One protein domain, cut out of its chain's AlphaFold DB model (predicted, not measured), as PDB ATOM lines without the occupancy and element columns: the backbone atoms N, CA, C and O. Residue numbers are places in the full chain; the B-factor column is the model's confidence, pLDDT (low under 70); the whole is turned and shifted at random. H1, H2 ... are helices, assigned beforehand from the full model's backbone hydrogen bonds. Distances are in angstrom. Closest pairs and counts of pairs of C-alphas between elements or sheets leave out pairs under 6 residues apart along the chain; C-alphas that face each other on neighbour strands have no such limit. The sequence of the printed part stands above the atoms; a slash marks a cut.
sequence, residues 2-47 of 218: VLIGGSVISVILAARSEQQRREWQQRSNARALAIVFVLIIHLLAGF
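What this domain is: This is residues 2 to 47 of the 218 residues of an uncharacterized protein of uncultured marine group II/III euryarchaeote AD1000_77_D05 (UniProt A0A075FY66). The chain makes an open hook of three helices: H1 forms one side, short H2 turns the corner, and long H3 runs back along the other side, with little between the sides. H3 makes most of the length, and its residues 39 to 47 stick out free. The printed part has 46 residues, all helix by class, in the order H1, H2, H3, with no named strand. It is loose, with a radius of gyration of the C-alphas of 12.6 A, and spans 41 by 20 by 13 A.

Where its parts are: H1, residues 2 to 16, begins at C-alpha 2 (94.734, 120.407, 132.542) and is 21.7 A long. H2 is residues 18 to 26. H3, residues 28 to 47, is 29.8 A long and ends at C-alpha 47 (91.757, 141.188, 143.243).

How they stand to each other: H1, with residues 10 to 15 alone, touches H2 only at the corner; the closest C-alphas, of Ala 14 and Gln 20, are 4.8 A apart. Their lines stand at a steep tilt of 55 degrees, opposite ways. H2 and H3 meet only through their link. H1 and H3 are apart. Every O i to N i+4 pair is within hydrogen-bond range in H1 and H2, and 14 of 16 in H3.

The domain as a whole: The C-alphas farthest apart, of Glu 18 and Phe 47, are 41.6 A apart. The printed part has no cut, and both links are tight. Residues 2 to 11 and 13 to 14 have pLDDT under 70.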
ATOM      1  N   VAL A   2      95.517 121.633 132.842       36.50
ATOM      2  CA  VAL A   2      94.734 120.407 132.542       36.50
ATOM      3  C   VAL A   2      93.290 120.681 132.068       36.50
ATOM      4  O   VAL A   2      92.775 119.964 131.215       36.50
ATOM      5  N   LEU A   3      92.641 121.748 132.552       40.47
ATOM      6  CA  LEU A   3      91.238 122.054 132.219       40.47
ATOM      7  C   LEU A   3      91.038 122.695 130.831       40.47
ATOM      8  O   LEU A   3      90.048 122.400 130.168       40.47
ATOM      9  N   ILE A   4      91.983 123.521 130.368       45.84
ATOM     10  CA  ILE A   4      91.881 124.230 129.076       45.84
ATOM     11  C   ILE A   4      92.238 123.294 127.908       45.84
ATOM     12  O   ILE A   4      91.567 123.292 126.879       45.84
ATOM     13  N   GLY A   5      93.235 122.416 128.087       49.09
ATOM     14  CA  GLY A   5      93.541 121.375 127.098       49.09
ATOM     15  C   GLY A   5      92.386 120.382 126.916       49.09
ATOM     16  O   GLY A   5      92.081 119.975 125.796       49.09
ATOM     17  N   GLY A   6      91.681 120.050 128.003       57.59
ATOM     18  CA  GLY A   6      90.521 119.159 127.961       57.59
ATOM     19  C   GLY A   6      89.319 119.740 127.210       57.59
ATOM     20  O   GLY A   6      88.639 119.001 126.497       57.59
ATOM     21  N   SER A   7      89.054 121.045 127.319       61.78
ATOM     22  CA  SER A   7      87.877 121.677 126.705       61.78
ATOM     23  C   SER A   7      88.012 121.847 125.188       61.78
ATOM     24  O   SER A   7      87.080 121.499 124.465       61.78
ATOM     25  N   VAL A   8      89.173 122.277 124.684       65.00
ATOM     26  CA  VAL A   8      89.415 122.440 123.235       65.00
ATOM     27  C   VAL A   8      89.384 121.093 122.511       65.00
ATOM     28  O   VAL A   8      88.708 120.943 121.491       65.00
ATOM     29  N   ILE A   9      90.040 120.074 123.076       68.12
ATOM     30  CA  ILE A   9      90.014 118.707 122.537       68.12
ATOM     31  C   ILE A   9      88.583 118.155 122.553       68.12
ATOM     32  O   ILE A   9      88.146 117.549 121.576       68.12
ATOM     33  N   SER A  10      87.813 118.424 123.612       63.81
ATOM     34  CA  SER A  10      86.410 118.001 123.696       63.81
ATOM     35  C   SER A  10      85.525 118.664 122.637       63.81
ATOM     36  O   SER A  10      84.648 118.001 122.090       63.81
ATOM     37  N   VAL A  11      85.755 119.938 122.298       68.69
ATOM     38  CA  VAL A  11      85.021 120.632 121.221       68.69
ATOM     39  C   VAL A  11      85.351 120.024 119.853       68.69
ATOM     40  O   VAL A  11      84.445 119.725 119.073       68.69
ATOM     41  N   ILE A  12      86.633 119.755 119.580       72.12
ATOM     42  CA  ILE A  12      87.080 119.113 118.332       72.12
ATOM     43  C   ILE A  12      86.499 117.695 118.204       72.12
ATOM     44  O   ILE A  12      86.033 117.297 117.133       72.12
ATOM     45  N   LEU A  13      86.483 116.927 119.296       66.00
ATOM     46  CA  LEU A  13      85.930 115.571 119.323       66.00
ATOM     47  C   LEU A  13      84.397 115.560 119.223       66.00
ATOM     48  O   LEU A  13      83.843 114.696 118.540       66.00
ATOM     49  N   ALA A  14      83.706 116.538 119.815       64.50
ATOM     50  CA  ALA A  14      82.261 116.710 119.665       64.50
ATOM     51  C   ALA A  14      81.860 117.054 118.218       64.50
ATOM     52  O   ALA A  14      80.827 116.590 117.731       64.50
ATOM     53  N   ALA A  15      82.683 117.796 117.473       70.88
ATOM     54  CA  ALA A  15      82.429 118.030 116.050       70.88
ATOM     55  C   ALA A  15      82.511 116.730 115.221       70.88
ATOM     56  O   ALA A  15      81.743 116.539 114.277       70.88
ATOM     57  N   ARG A  16      83.397 115.800 115.603       77.88
ATOM     58  CA  ARG A  16      83.689 114.583 114.825       77.88
ATOM     59  C   ARG A  16      82.901 113.338 115.235       77.88
ATOM     60  O   ARG A  16      82.777 112.432 114.420       77.88
ATOM     61  N   SER A  17      82.356 113.277 116.452       78.94
ATOM     62  CA  SER A  17      81.670 112.082 116.965       78.94
ATOM     63  C   SER A  17      80.261 112.385 117.476       78.94
ATOM     64  O   SER A  17      80.064 113.203 118.374       78.94
ATOM     65  N   GLU A  18      79.263 111.672 116.944       77.56
ATOM     66  CA  GLU A  18      77.877 111.730 117.436       77.56
ATOM     67  C   GLU A  18      77.750 111.301 118.897       77.56
ATOM     68  O   GLU A  18      76.955 111.872 119.644       77.56
ATOM     69  N   GLN A  19      78.557 110.328 119.322       77.94
ATOM     70  CA  GLN A  19      78.572 109.863 120.703       77.94
ATOM     71  C   GLN A  19      79.071 110.963 121.647       77.94
ATOM     72  O   GLN A  19      78.445 111.221 122.672       77.94
ATOM     73  N   GLN A  20      80.111 111.698 121.245       71.00
ATOM     74  CA  GLN A  20      80.602 112.862 121.990       71.00
ATOM     75  C   GLN A  20      79.586 114.014 122.023       71.00
ATOM     76  O   GLN A  20      79.446 114.665 123.057       71.00
ATOM     77  N   ARG A  21      78.815 114.245 120.946       79.06
ATOM     78  CA  ARG A  21      77.711 115.229 120.967       79.06
ATOM     79  C   ARG A  21      76.624 114.857 121.969       79.06
ATOM     80  O   ARG A  21      76.159 115.723 122.708       79.06
ATOM     81  N   ARG A  22      76.236 113.580 122.024       80.31
ATOM     82  CA  ARG A  22      75.240 113.090 122.990       80.31
ATOM     83  C   ARG A  22      75.747 113.212 124.425       80.31
ATOM     84  O   ARG A  22      75.022 113.720 125.273       80.31
ATOM     85  N   GLU A  23      76.999 112.843 124.689       79.88
ATOM     86  CA  GLU A  23      77.626 113.048 126.003       79.88
ATOM     87  C   GLU A  23      77.721 114.534 126.381       79.88
ATOM     88  O   GLU A  23      77.535 114.895 127.547       79.88
ATOM     89  N   TRP A  24      77.973 115.411 125.401       75.31
ATOM     90  CA  TRP A  24      77.981 116.859 125.603       75.31
ATOM     91  C   TRP A  24      76.618 117.393 126.024       75.31
ATOM     92  O   TRP A  24      76.535 118.164 126.978       75.31
ATOM     93  N   GLN A  25      75.551 116.942 125.370       79.81
ATOM     94  CA  GLN A  25      74.186 117.315 125.735       79.81
ATOM     95  C   GLN A  25      73.770 116.738 127.093       79.81
ATOM     96  O   GLN A  25      73.164 117.447 127.889       79.81
ATOM     97  N   GLN A  26      74.142 115.491 127.400       86.38
ATOM     98  CA  GLN A  26      73.798 114.840 128.672       86.38
ATOM     99  C   GLN A  26      74.447 115.504 129.893       86.38
ATOM    100  O   GLN A  26      73.892 115.452 130.987       86.38
ATOM    101  N   ARG A  27      75.625 116.119 129.728       83.06
ATOM    102  CA  ARG A  27      76.369 116.787 130.811       83.06
ATOM    103  C   ARG A  27      76.455 118.305 130.639       83.06
ATOM    104  O   ARG A  27      77.310 118.935 131.260       83.06
ATOM    105  N   SER A  28      75.593 118.893 129.810       82.06
ATOM    106  CA  SER A  28      75.622 120.322 129.469       82.06
ATOM    107  C   SER A  28      75.543 121.215 130.710       82.06
ATOM    108  O   SER A  28      76.368 122.110 130.855       82.06
ATOM    109  N   ASN A  29      74.647 120.907 131.652       85.50
ATOM    110  CA  ASN A  29      74.477 121.672 132.893       85.50
ATOM    111  C   ASN A  29      75.739 121.665 133.767       85.50
ATOM    112  O   ASN A  29      76.190 122.714 134.215       85.50
ATOM    113  N   ALA A  30      76.346 120.492 133.977       84.25
ATOM    114  CA  ALA A  30      77.569 120.374 134.772       84.25
ATOM    115  C   ALA A  30      78.750 121.108 134.117       84.25
ATOM    116  O   ALA A  30      79.562 121.723 134.802       84.25
ATOM    117  N   ARG A  31      78.836 121.079 132.780       82.94
ATOM    118  CA  ARG A  31      79.870 121.797 132.021       82.94
ATOM    119  C   ARG A  31      79.648 123.304 132.044       82.94
ATOM    120  O   ARG A  31      80.609 124.034 132.246       82.94
ATOM    121  N   ALA A  32      78.406 123.762 131.890       86.12
ATOM    122  CA  ALA A  32      78.052 125.171 132.017       86.12
ATOM    123  C   ALA A  32      78.424 125.698 133.408       86.12
ATOM    124  O   ALA A  32      79.097 126.717 133.512       86.12
ATOM    125  N   LEU A  33      78.088 124.950 134.464       89.44
ATOM    126  CA  LEU A  33      78.470 125.289 135.832       89.44
ATOM    127  C   LEU A  33      79.997 125.359 136.003       89.44
ATOM    128  O   LEU A  33      80.504 126.310 136.590       89.44
ATOM    129  N   ALA A  34      80.743 124.396 135.451       87.25
ATOM    130  CA  ALA A  34      82.205 124.421 135.482       87.25
ATOM    131  C   ALA A  34      82.787 125.639 134.744       87.25
ATOM    132  O   ALA A  34      83.708 126.271 135.254       87.25
ATOM    133  N   ILE A  35      82.239 126.003 133.578       84.88
ATOM    134  CA  ILE A  35      82.645 127.204 132.833       84.88
ATOM    135  C   ILE A  35      82.375 128.461 133.664       84.88
ATOM    136  O   ILE A  35      83.262 129.299 133.786       84.88
ATOM    137  N   VAL A  36      81.195 128.571 134.282       88.25
ATOM    138  CA  VAL A  36      80.851 129.699 135.162       88.25
ATOM    139  C   VAL A  36      81.840 129.808 136.323       88.25
ATOM    140  O   VAL A  36      82.358 130.891 136.565       88.25
ATOM    141  N   PHE A  37      82.173 128.703 136.997       89.88
ATOM    142  CA  PHE A  37      83.176 128.725 138.065       89.88
ATOM    143  C   PHE A  37      84.555 129.153 137.573       89.88
ATOM    144  O   PHE A  37      85.216 129.944 138.238       89.88
ATOM    145  N   VAL A  38      84.987 128.671 136.404       85.94
ATOM    146  CA  VAL A  38      86.255 129.097 135.805       85.94
ATOM    147  C   VAL A  38      86.237 130.603 135.544       85.94
ATOM    148  O   VAL A  38      87.182 131.275 135.943       85.94
ATOM    149  N   LEU A  39      85.166 131.146 134.959       83.00
ATOM    150  CA  LEU A  39      85.029 132.586 134.717       83.00
ATOM    151  C   LEU A  39      85.049 133.395 136.019       83.00
ATOM    152  O   LEU A  39      85.764 134.388 136.098       83.00
ATOM    153  N   ILE A  40      84.334 132.945 137.055       86.50
ATOM    154  CA  ILE A  40      84.348 133.588 138.377       86.50
ATOM    155  C   ILE A  40      85.767 133.600 138.950       86.50
ATOM    156  O   ILE A  40      86.230 134.646 139.384       86.50
ATOM    157  N   ILE A  41      86.485 132.474 138.908       85.75
ATOM    158  CA  ILE A  41      87.873 132.400 139.389       85.75
ATOM    159  C   ILE A  41      88.777 133.358 138.602       85.75
ATOM    160  O   ILE A  41      89.624 134.013 139.201       85.75
ATOM    161  N   HIS A  42      88.588 133.474 137.283       81.69
ATOM    162  CA  HIS A  42      89.371 134.404 136.465       81.69
ATOM    163  C   HIS A  42      89.092 135.856 136.854       81.69
ATOM    164  O   HIS A  42      90.040 136.607 137.025       81.69
ATOM    165  N   LEU A  43      87.827 136.239 137.059       82.25
ATOM    166  CA  LEU A  43      87.469 137.586 137.515       82.25
ATOM    167  C   LEU A  43      88.020 137.880 138.916       82.25
ATOM    168  O   LEU A  43      88.556 138.962 139.151       82.25
ATOM    169  N   LEU A  44      87.942 136.905 139.827       85.00
ATOM    170  CA  LEU A  44      88.463 137.040 141.186       85.00
ATOM    171  C   LEU A  44      89.990 137.189 141.228       85.00
ATOM    172  O   LEU A  44      90.501 137.823 142.144       85.00
ATOM    173  N   ALA A  45      90.716 136.664 140.236       83.50
ATOM    174  CA  ALA A  45      92.164 136.844 140.140       83.50
ATOM    175  C   ALA A  45      92.574 138.320 139.992       83.50
ATOM    176  O   ALA A  45      93.670 138.682 140.395       83.50
ATOM    177  N   GLY A  46      91.685 139.182 139.486       81.88
ATOM    178  CA  GLY A  46      91.920 140.625 139.413       81.88
ATOM    179  C   GLY A  46      91.944 141.333 140.773       81.88
ATOM    180  O   GLY A  46      92.251 142.512 140.810       81.88
ATOM    181  N   PHE A  47      91.617 140.651 141.879       85.94
ATOM    182  CA  PHE A  47      91.757 141.188 143.243       85.94
ATOM    183  C   PHE A  47      93.081 140.807 143.916       85.94
ATOM    184  O   PHE A  47      93.305 141.179 145.067       85.94
TER     185      PHE A  47